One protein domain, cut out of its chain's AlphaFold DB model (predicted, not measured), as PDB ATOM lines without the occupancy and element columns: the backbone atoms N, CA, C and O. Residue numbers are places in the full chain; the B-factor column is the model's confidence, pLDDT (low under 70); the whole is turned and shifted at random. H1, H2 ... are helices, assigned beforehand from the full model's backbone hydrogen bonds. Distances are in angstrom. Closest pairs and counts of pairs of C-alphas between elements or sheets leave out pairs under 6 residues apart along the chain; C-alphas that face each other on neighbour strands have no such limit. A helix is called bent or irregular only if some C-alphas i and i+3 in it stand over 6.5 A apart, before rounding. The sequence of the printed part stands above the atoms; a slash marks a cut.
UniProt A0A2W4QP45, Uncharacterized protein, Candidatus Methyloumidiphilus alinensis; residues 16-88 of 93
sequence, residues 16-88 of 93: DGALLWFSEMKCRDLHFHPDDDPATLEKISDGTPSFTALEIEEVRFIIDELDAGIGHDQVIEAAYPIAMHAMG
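Overview. This is residues 16 to 88 of the 93 residues of an uncharacterized protein of Candidatus Methyloumidiphilus alinensis (UniProt A0A2W4QP45). Two helices, H2 and H3, meet near one end of each as a V, with the tight turn at Gly 71 as its corner, and a third helix, H1, packs on H3 and runs back near H2. The long link between H1 and H2, residues 28 to 52, has no named element and spreads over the open side of the V before it reaches the first residue of H2. The printed part has 73 residues with three named helices, H1, H2 and H3 in chain order, and no named strand, and its class is all helix. It is compact, with a radius of gyration of the C-alphas of 12.0 A, and its C-alphas span 35 by 29 by 17 A along their three main axes.

Arrangement. The longest helix is H2, residues 53 to 70. H3, residues 72 to 86, touches it at a steep tilt of 59 degrees, opposite ways. H2 touches H3 with residues 63 to 67 alone, and H3 touches H2 with residues 72 to 75 alone; their closest C-alphas, those of Asp 67 and Val 75, are 6.5 A apart. H1, residues 16 to 27, touches H3, and their closest C-alphas, those of Leu 19 and Ala 78, are 4.7 A apart. H1 and H3 run the same way at a steep tilt of 37 degrees, only just past shallow. H1 and H2 are close but not clearly touching, with the closest C-alphas, those of Ala 18 and Leu 66, 7.1 A apart. They run opposite ways at a shallow tilt of 26 degrees. In H1 and H2 every O i to N i+4 pair is within hydrogen-bond range, and in H3 9 of 11 are.

Along the chain. H2 measures 26.0 A from C-alpha 53 at (-1.770, 4.961, 48.055) to C-alpha 70 at (-24.634, -4.022, 56.501). H3 measures 21.1 A and ends with C-alpha 86 at (-21.180, -0.041, 33.525). H3 is irregular, but only just: C-alphas 78 and 81 are 6.9 A apart, against about 5 A in a regular helix, and its line is a rough one. H1 measures 16.5 A and begins with C-alpha 16 at (-28.828, 2.993, 50.084).

Size, cuts and confidence. The two C-alphas farthest apart, those of Asp 46 and Gly 69, are 35.8 A apart. The link from H1 to H2 is long, with 25 residues whose C-alphas lie 4 to 20 A from the mean of all C-alphas, and the link from H2 to H3 is tight, with 1 residue. The printed part runs from residue 16 to 88 of a full chain of 93 residues and has no cut. The mean pLDDT of the printed part of this model is 94.6, and no printed residue is under 70.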
ATOM      1  N   ASP A  16     -28.664   1.803  50.929       97.19
ATOM      2  CA  ASP A  16     -28.828   2.993  50.084       97.19
ATOM      3  C   ASP A  16     -27.581   3.892  50.117       97.19
ATOM      4  O   ASP A  16     -27.185   4.456  49.092       97.19
ATOM      5  N   GLY A  17     -26.932   4.000  51.283       97.56
ATOM      6  CA  GLY A  17     -25.660   4.702  51.440       97.56
ATOM      7  C   GLY A  17     -24.542   4.079  50.601       97.56
ATOM      8  O   GLY A  17     -23.846   4.799  49.881       97.56
ATOM      9  N   ALA A  18     -24.415   2.750  50.636       97.94
ATOM     10  CA  ALA A  18     -23.464   1.994  49.824       97.94
ATOM     11  C   ALA A  18     -23.750   2.150  48.323       97.94
ATOM     12  O   ALA A  18     -22.850   2.483  47.552       97.94
ATOM     13  N   LEU A  19     -25.011   1.985  47.909       96.94
ATOM     14  CA  LEU A  19     -25.443   2.127  46.517       96.94
ATOM     15  C   LEU A  19     -25.095   3.514  45.959       96.94
ATOM     16  O   LEU A  19     -24.525   3.636  44.870       96.94
ATOM     17  N   LEU A  20     -25.404   4.570  46.718       97.00
ATOM     18  CA  LEU A  20     -25.071   5.940  46.338       97.00
ATOM     19  C   LEU A  20     -23.554   6.137  46.241       97.00
ATOM     20  O   LEU A  20     -23.073   6.733  45.277       97.00
ATOM     21  N   TRP A  21     -22.796   5.607  47.203       97.75
ATOM     22  CA  TRP A  21     -21.342   5.714  47.213       97.75
ATOM     23  C   TRP A  21     -20.698   5.020  46.002       97.75
ATOM     24  O   TRP A  21     -19.889   5.641  45.306       97.75
ATOM     25  N   PHE A  22     -21.115   3.796  45.660       97.19
ATOM     26  CA  PHE A  22     -20.651   3.104  44.449       97.19
ATOM     27  C   PHE A  22     -21.041   3.852  43.167       97.19
ATOM     28  O   PHE A  22     -20.245   3.939  42.227       97.19
ATOM     29  N   SER A  23     -22.237   4.446  43.125       95.25
ATOM     30  CA  SER A  23     -22.655   5.293  42.007       95.25
ATOM     31  C   SER A  23     -21.748   6.520  41.852       95.25
ATOM     32  O   SER A  23     -21.341   6.854  40.736       95.25
ATOM     33  N   GLU A  24     -21.391   7.192  42.950       96.06
ATOM     34  CA  GLU A  24     -20.457   8.323  42.920       96.06
ATOM     35  C   GLU A  24     -19.050   7.905  42.482       96.06
ATOM     36  O   GLU A  24     -18.437   8.600  41.669       96.06
ATOM     37  N   MET A  25     -18.557   6.765  42.974       96.06
ATOM     38  CA  MET A  25     -17.273   6.188  42.567       96.06
ATOM     39  C   MET A  25     -17.229   5.949  41.056       96.06
ATOM     40  O   MET A  25     -16.316   6.419  40.373       96.06
ATOM     41  N   LYS A  26     -18.270   5.325  40.495       92.94
ATOM     42  CA  LYS A  26     -18.395   5.112  39.046       92.94
ATOM     43  C   LYS A  26     -18.411   6.430  38.264       92.94
ATOM     44  O   LYS A  26     -17.718   6.545  37.257       92.94
ATOM     45  N   CYS A  27     -19.140   7.451  38.723       92.62
ATOM     46  CA  CYS A  27     -19.141   8.778  38.088       92.62
ATOM     47  C   CYS A  27     -17.758   9.455  38.077       92.62
ATOM     48  O   CYS A  27     -17.521  10.342  37.259       92.62
ATOM     49  N   ARG A  28     -16.850   9.047  38.974       93.12
ATOM     50  CA  ARG A  28     -15.461   9.524  39.060       93.12
ATOM     51  C   ARG A  28     -14.459   8.612  38.344       93.12
ATOM     52  O   ARG A  28     -13.258   8.829  38.498       93.12
ATOM     53  N   ASP A  29     -14.938   7.636  37.569       90.62
ATOM     54  CA  ASP A  29     -14.119   6.622  36.886       90.62
ATOM     55  C   ASP A  29     -13.307   5.748  37.865       90.62
ATOM     56  O   ASP A  29     -12.184   5.333  37.595       90.62
ATOM     57  N   LEU A  30     -13.878   5.498  39.049       93.75
ATOM     58  CA  LEU A  30     -13.313   4.672  40.122       93.75
ATOM     59  C   LEU A  30     -14.171   3.423  40.349       93.75
ATOM     60  O   LEU A  30     -14.516   3.092  41.479       93.75
ATOM     61  N   HIS A  31     -14.602   2.773  39.273       90.31
ATOM     62  CA  HIS A  31     -15.398   1.553  39.366       90.31
ATOM     63  C   HIS A  31     -14.515   0.344  39.710       90.31
ATOM     64  O   HIS A  31     -13.435   0.188  39.145       90.31
ATOM     65  N   PHE A  32     -14.985  -0.504  40.623       94.19
ATOM     66  CA  PHE A  32     -14.312  -1.725  41.060       94.19
ATOM     67  C   PHE A  32     -15.331  -2.722  41.628       94.19
ATOM     68  O   PHE A  32     -16.458  -2.331  41.956       94.19
ATOM     69  N   HIS A  33     -14.944  -3.994  41.732       94.44
ATOM     70  CA  HIS A  33     -15.709  -4.997  42.467       94.44
ATOM     71  C   HIS A  33     -15.328  -4.956  43.959       94.44
ATOM     72  O   HIS A  33     -14.140  -4.834  44.242       94.44
ATOM     73  N   PRO A  34     -16.266  -5.087  44.919       95.44
ATOM     74  CA  PRO A  34     -15.943  -5.011  46.352       95.44
ATOM     75  C   PRO A  34     -14.880  -6.010  46.843       95.44
ATOM     76  O   PRO A  34     -14.109  -5.671  47.733       95.44
ATOM     77  N   ASP A  35     -14.800  -7.200  46.238       95.19
ATOM     78  CA  ASP A  35     -13.754  -8.199  46.545       95.19
ATOM     79  C   ASP A  35     -12.375  -7.897  45.935       95.19
ATOM     80  O   ASP A  35     -11.382  -8.526  46.308       95.19
ATOM     81  N   ASP A  36     -12.293  -6.978  44.971       95.44
ATOM     82  CA  ASP A  36     -11.014  -6.622  44.368       95.44
ATOM     83  C   ASP A  36     -10.245  -5.687  45.306       95.44
ATOM     84  O   ASP A  36     -10.716  -4.607  45.668       95.44
ATOM     85  N   ASP A  37      -9.005  -6.050  45.642       95.56
ATOM     86  CA  ASP A  37      -8.122  -5.139  46.367       95.56
ATOM     87  C   ASP A  37      -7.776  -3.928  45.473       95.56
ATOM     88  O   ASP A  37      -7.126  -4.118  44.431       95.56
ATOM     89  N   PRO A  38      -8.112  -2.678  45.869       96.19
ATOM     90  CA  PRO A  38      -7.836  -1.482  45.071       96.19
ATOM     91  C   PRO A  38      -6.349  -1.278  44.758       96.19
ATOM     92  O   PRO A  38      -6.020  -0.589  43.792       96.19
ATOM     93  N   ALA A  39      -5.440  -1.893  45.523       96.88
ATOM     94  CA  ALA A  39      -4.004  -1.862  45.246       96.88
ATOM     95  C   ALA A  39      -3.584  -2.677  44.010       96.88
ATOM     96  O   ALA A  39      -2.487  -2.470  43.493       96.88
ATOM     97  N   THR A  40      -4.430  -3.600  43.550       96.12
ATOM     98  CA  THR A  40      -4.158  -4.467  42.393       96.12
ATOM     99  C   THR A  40      -4.815  -3.968  41.105       96.12
ATOM    100  O   THR A  40      -4.543  -4.496  40.029       96.12
ATOM    101  N   LEU A  41      -5.666  -2.943  41.205       94.19
ATOM    102  CA  LEU A  41      -6.425  -2.416  40.080       94.19
ATOM    103  C   LEU A  41      -5.604  -1.426  39.253       94.19
ATOM    104  O   LEU A  41      -5.071  -0.436  39.762       94.19
ATOM    105  N   GLU A  42      -5.590  -1.661  37.945       93.38
ATOM    106  CA  GLU A  42      -4.889  -0.852  36.952       93.38
ATOM    107  C   GLU A  42      -5.860  -0.358  35.873       93.38
ATOM    108  O   GLU A  42      -6.845  -1.017  35.527       93.38
ATOM    109  N   LYS A  43      -5.571   0.808  35.297       88.00
ATOM    110  CA  LYS A  43      -6.333   1.357  34.179       88.00
ATOM    111  C   LYS A  43      -6.040   0.564  32.917       88.00
ATOM    112  O   LYS A  43      -4.899   0.492  32.469       88.00
ATOM    113  N   ILE A  44      -7.087   0.085  32.252       85.44
ATOM    114  CA  ILE A  44      -6.963  -0.677  30.998       85.44
ATOM    115  C   ILE A  44      -6.262   0.141  29.896       85.44
ATOM    116  O   ILE A  44      -5.597  -0.421  29.030       85.44
ATOM    117  N   SER A  45      -6.392   1.471  29.920       88.19
ATOM    118  CA  SER A  45      -5.828   2.358  28.899       88.19
ATOM    119  C   SER A  45      -4.299   2.397  28.873       88.19
ATOM    120  O   SER A  45      -3.724   2.563  27.798       88.19
ATOM    121  N   ASP A  46      -3.646   2.311  30.033       89.69
ATOM    122  CA  ASP A  46      -2.205   2.566  30.161       89.69
ATOM    123  C   ASP A  46      -1.479   1.692  31.201       89.69
ATOM    124  O   ASP A  46      -0.266   1.823  31.354       89.69
ATOM    125  N   GLY A  47      -2.188   0.794  31.890       91.12
ATOM    126  CA  GLY A  47      -1.636  -0.084  32.924       91.12
ATOM    127  C   GLY A  47      -1.195   0.646  34.193       91.12
ATOM    128  O   GLY A  47      -0.489   0.074  35.016       91.12
ATOM    129  N   THR A  48      -1.544   1.925  34.362       93.19
ATOM    130  CA  THR A  48      -1.204   2.656  35.590       93.19
ATOM    131  C   THR A  48      -2.168   2.304  36.725       93.19
ATOM    132  O   THR A  48      -3.329   2.000  36.448       93.19
ATOM    133  N   PRO A  49      -1.748   2.380  38.004       95.25
ATOM    134  CA  PRO A  49      -2.648   2.134  39.127       95.25
ATOM    135  C   PRO A  49      -3.903   3.015  39.070       95.25
ATOM    136  O   PRO A  49      -3.823   4.232  38.865       95.25
ATOM    137  N   SER A  50      -5.068   2.406  39.286       94.94
ATOM    138  CA  SER A  50      -6.358   3.108  39.298       94.94
ATOM    139  C   SER A  50      -6.479   4.058  40.493       94.94
ATOM    140  O   SER A  50      -7.060   5.146  40.379       94.94
ATOM    141  N   PHE A  51      -5.858   3.684  41.612       95.88
ATOM    142  CA  PHE A  51      -5.887   4.397  42.885       95.88
ATOM    143  C   PHE A  51      -4.482   4.808  43.331       95.88
ATOM    144  O   PHE A  51      -3.490   4.119  43.092       95.88
ATOM    145  N   THR A  52      -4.390   5.948  44.010       95.25
ATOM    146  CA  THR A  52      -3.182   6.334  44.751       95.25
ATOM    147  C   THR A  52      -3.111   5.597  46.092       95.25
ATOM    148  O   THR A  52      -4.118   5.099  46.584       95.25
ATOM    149  N   ALA A  53      -1.941   5.587  46.739       95.19
ATOM    150  CA  ALA A  53      -1.770   4.961  48.055       95.19
ATOM    151  C   ALA A  53      -2.747   5.493  49.123       95.19
ATOM    152  O   ALA A  53      -3.227   4.722  49.943       95.19
ATOM    153  N   LEU A  54      -3.064   6.793  49.095       95.06
ATOM    154  CA  LEU A  54      -4.045   7.381  50.010       95.06
ATOM    155  C   LEU A  54      -5.464   6.874  49.719       95.06
ATOM    156  O   LEU A  54      -6.200   6.529  50.632       95.06
ATOM    157  N   GLU A  55      -5.834   6.816  48.441       96.75
ATOM    158  CA  GLU A  55      -7.165   6.381  48.013       96.75
ATOM    159  C   GLU A  55      -7.392   4.888  48.272       96.75
ATOM    160  O   GLU A  55      -8.508   4.500  48.591       96.75
ATOM    161  N   ILE A  56      -6.346   4.061  48.186       97.25
ATOM    162  CA  ILE A  56      -6.394   2.635  48.552       97.25
ATOM    163  C   ILE A  56      -6.815   2.472  50.015       97.25
ATOM    164  O   ILE A  56      -7.726   1.701  50.306       97.25
ATOM    165  N   GLU A  57      -6.175   3.209  50.923       97.25
ATOM    166  CA  GLU A  57      -6.488   3.154  52.355       97.25
ATOM    167  C   GLU A  57      -7.915   3.647  52.633       97.25
ATOM    168  O   GLU A  57      -8.641   3.035  53.412       97.25
ATOM    169  N   GLU A  58      -8.348   4.715  51.961       97.25
ATOM    170  CA  GLU A  58      -9.709   5.242  52.104       97.25
ATOM    171  C   GLU A  58     -10.780   4.284  51.566       97.25
ATOM    172  O   GLU A  58     -11.817   4.115  52.206       97.25
ATOM    173  N   VAL A  59     -10.542   3.639  50.419       97.75
ATOM    174  CA  VAL A  59     -11.469   2.642  49.862       97.75
ATOM    175  C   VAL A  59     -11.578   1.444  50.793       97.75
ATOM    176  O   VAL A  59     -12.693   1.063  51.133       97.75
ATOM    177  N   ARG A  60     -10.448   0.888  51.250       97.94
ATOM    178  CA  ARG A  60     -10.446  -0.242  52.192       97.94
ATOM    179  C   ARG A  60     -11.200   0.101  53.471       97.94
ATOM    180  O   ARG A  60     -12.078  -0.650  53.864       97.94
ATOM    181  N   PHE A  61     -10.935   1.274  54.048       97.56
ATOM    182  CA  PHE A  61     -11.648   1.741  55.234       97.56
ATOM    183  C   PHE A  61     -13.167   1.812  55.011       97.56
ATOM    184  O   PHE A  61     -13.933   1.365  55.857       97.56
ATOM    185  N   ILE A  62     -13.621   2.356  53.880       98.06
ATOM    186  CA  ILE A  62     -15.059   2.467  53.595       98.06
ATOM    187  C   ILE A  62     -15.697   1.092  53.366       98.06
ATOM    188  O   ILE A  62     -16.806   0.867  53.849       98.06
ATOM    189  N   ILE A  63     -15.024   0.184  52.655       98.19
ATOM    190  CA  ILE A  63     -15.514  -1.187  52.461       98.19
ATOM    191  C   ILE A  63     -15.607  -1.917  53.801       98.19
ATOM    192  O   ILE A  63     -16.652  -2.492  54.080       98.19
ATOM    193  N   ASP A  64     -14.595  -1.805  54.663       98.00
ATOM    194  CA  ASP A  64     -14.605  -2.407  56.000       98.00
ATOM    195  C   ASP A  64     -15.770  -1.877  56.858       98.00
ATOM    196  O   ASP A  64     -16.459  -2.653  57.523       98.00
ATOM    197  N   GLU A  65     -16.037  -0.565  56.827       98.25
ATOM    198  CA  GLU A  65     -17.164   0.041  57.555       98.25
ATOM    199  C   GLU A  65     -18.523  -0.440  57.023       98.25
ATOM    200  O   GLU A  65     -19.440  -0.721  57.801       98.25
ATOM    201  N   LEU A  66     -18.664  -0.558  55.700       98.25
ATOM    202  CA  LEU A  66     -19.877  -1.083  55.073       98.25
ATOM    203  C   LEU A  66     -20.071  -2.572  55.386       98.25
ATOM    204  O   LEU A  66     -21.157  -2.962  55.815       98.25
ATOM    205  N   ASP A  67     -19.028  -3.390  55.256       97.94
ATOM    206  CA  ASP A  67     -19.063  -4.818  55.574       97.94
ATOM    207  C   ASP A  67     -19.431  -5.048  57.044       97.94
ATOM    208  O   ASP A  67     -20.270  -5.898  57.351       97.94
ATOM    209  N   ALA A  68     -18.864  -4.257  57.957       98.12
ATOM    210  CA  ALA A  68     -19.192  -4.325  59.376       98.12
ATOM    211  C   ALA A  68     -20.636  -3.887  59.680       98.12
ATOM    212  O   ALA A  68     -21.254  -4.414  60.610       98.12
ATOM    213  N   GLY A  69     -21.171  -2.917  58.933       98.12
ATOM    214  CA  GLY A  69     -22.477  -2.320  59.208       98.12
ATOM    215  C   GLY A  69     -23.666  -3.014  58.547       98.12
ATOM    216  O   GLY A  69     -24.701  -3.186  59.193       98.12
ATOM    217  N   ILE A  70     -23.541  -3.413  57.279       98.00
ATOM    218  CA  ILE A  70     -24.634  -4.022  56.501       98.00
ATOM    219  C   ILE A  70     -24.356  -5.464  56.067       98.00
ATOM    220  O   ILE A  70     -25.279  -6.146  55.622       98.00
ATOM    221  N   GLY A  71     -23.131  -5.957  56.261       98.19
ATOM    222  CA  GLY A  71     -22.722  -7.302  55.874       98.19
ATOM    223  C   GLY A  71     -22.268  -7.392  54.418       98.19
ATOM    224  O   GLY A  71     -22.807  -6.733  53.532       98.19
ATOM    225  N   HIS A  72     -21.304  -8.277  54.183       97.75
ATOM    226  CA  HIS A  72     -20.596  -8.406  52.911       97.75
ATOM    227  C   HIS A  72     -21.496  -8.667  51.697       97.75
ATOM    228  O   HIS A  72     -21.405  -7.969  50.688       97.75
ATOM    229  N   ASP A  73     -22.458  -9.587  51.818       97.81
ATOM    230  CA  ASP A  73     -23.412  -9.867  50.738       97.81
ATOM    231  C   ASP A  73     -24.192  -8.604  50.331       97.81
ATOM    232  O   ASP A  73     -24.426  -8.364  49.152       97.81
ATOM    233  N   GLN A  74     -24.567  -7.752  51.292       98.12
ATOM    234  CA  GLN A  74     -25.288  -6.511  50.997       98.12
ATOM    235  C   GLN A  74     -24.399  -5.468  50.312       98.12
ATOM    236  O   GLN A  74     -24.900  -4.700  49.492       98.12
ATOM    237  N   VAL A  75     -23.095  -5.448  50.601       98.06
ATOM    238  CA  VAL A  75     -22.131  -4.586  49.900       98.06
ATOM    239  C   VAL A  75     -21.994  -5.008  48.436       98.06
ATOM    240  O   VAL A  75     -22.035  -4.153  47.547       98.06
ATOM    241  N   ILE A  76     -21.920  -6.316  48.170       97.25
ATOM    242  CA  ILE A  76     -21.908  -6.867  46.805       97.25
ATOM    243  C   ILE A  76     -23.199  -6.501  46.062       97.25
ATOM    244  O   ILE A  76     -23.142  -5.959  44.955       97.25
ATOM    245  N   GLU A  77     -24.362  -6.734  46.674       96.56
ATOM    246  CA  GLU A  77     -25.664  -6.420  46.074       96.56
ATOM    247  C   GLU A  77     -25.831  -4.915  45.791       96.56
ATOM    248  O   GLU A  77     -26.397  -4.534  44.766       96.56
ATOM    249  N   ALA A  78     -25.284  -4.039  46.641       96.88
ATOM    250  CA  ALA A  78     -25.293  -2.594  46.410       96.88
ATOM    251  C   ALA A  78     -24.397  -2.175  45.226       96.88
ATOM    252  O   ALA A  78     -24.729  -1.239  44.493       96.88
ATOM    253  N   ALA A  79     -23.276  -2.866  45.000       95.88
ATOM    254  CA  ALA A  79     -22.383  -2.611  43.867       95.88
ATOM    255  C   ALA A  79     -22.918  -3.184  42.538       95.88
ATOM    256  O   ALA A  79     -22.652  -2.631  41.464       95.88
ATOM    257  N   TYR A  80     -23.697  -4.267  42.597       93.38
ATOM    258  CA  TYR A  80     -24.202  -5.003  41.437       93.38
ATOM    259  C   TYR A  80     -24.923  -4.147  40.374       93.38
ATOM    260  O   TYR A  80     -24.512  -4.188  39.208       93.38
ATOM    261  N   PRO A  81     -25.939  -3.317  40.698       92.38
ATOM    262  CA  PRO A  81     -26.623  -2.504  39.688       92.38
ATOM    263  C   PRO A  81     -25.690  -1.490  39.015       92.38
ATOM    264  O   PRO A  81     -25.856  -1.167  37.835       92.38
ATOM    265  N   ILE A  82     -24.670  -1.013  39.734       92.12
ATOM    266  CA  ILE A  82     -23.672  -0.080  39.206       92.12
ATOM    267  C   ILE A  82     -22.761  -0.788  38.199       92.12
ATOM    268  O   ILE A  82     -22.507  -0.240  37.121       92.12
ATOM    269  N   ALA A  83     -22.332  -2.015  38.514       87.69
ATOM    270  CA  ALA A  83     -21.558  -2.866  37.613       87.69
ATOM    271  C   ALA A  83     -22.349  -3.225  36.345       87.69
ATOM    272  O   ALA A  83     -21.847  -3.054  35.233       87.69
ATOM    273  N   MET A  84     -23.614  -3.632  36.483       88.75
ATOM    274  CA  MET A  84     -24.480  -3.946  35.339       88.75
ATOM    275  C   MET A  84     -24.663  -2.739  34.421       88.75
ATOM    276  O   MET A  84     -24.456  -2.842  33.208       88.75
ATOM    277  N   HIS A  85     -24.910  -1.558  34.993       86.25
ATOM    278  CA  HIS A  85     -24.976  -0.332  34.205       86.25
ATOM    279  C   HIS A  85     -23.636  -0.024  33.512       86.25
ATOM    280  O   HIS A  85     -23.636   0.456  32.374       86.25
ATOM    281  N   ALA A  86     -22.488  -0.247  34.157       81.31
ATOM    282  CA  ALA A  86     -21.180  -0.041  33.525       81.31
ATOM    283  C   ALA A  86     -20.969  -0.969  32.311       81.31
ATOM    284  O   ALA A  86     -20.358  -0.556  31.326       81.31
ATOM    285  N   MET A  87     -21.556  -2.168  32.334       80.81
ATOM    286  CA  MET A  87     -21.553  -3.125  31.221       80.81
ATOM    287  C   MET A  87     -22.629  -2.845  30.154       80.81
ATOM    288  O   MET A  87     -22.756  -3.602  29.193       80.81
ATOM    289  N   GLY A  88     -23.410  -1.767  30.295       82.12
ATOM    290  CA  GLY A  88     -24.508  -1.432  29.381       82.12
ATOM    291  C   GLY A  88     -25.742  -2.324  29.537       82.12
ATOM    292  O   GLY A  88     -26.613  -2.318  28.667       82.12
TER     293      GLY A  88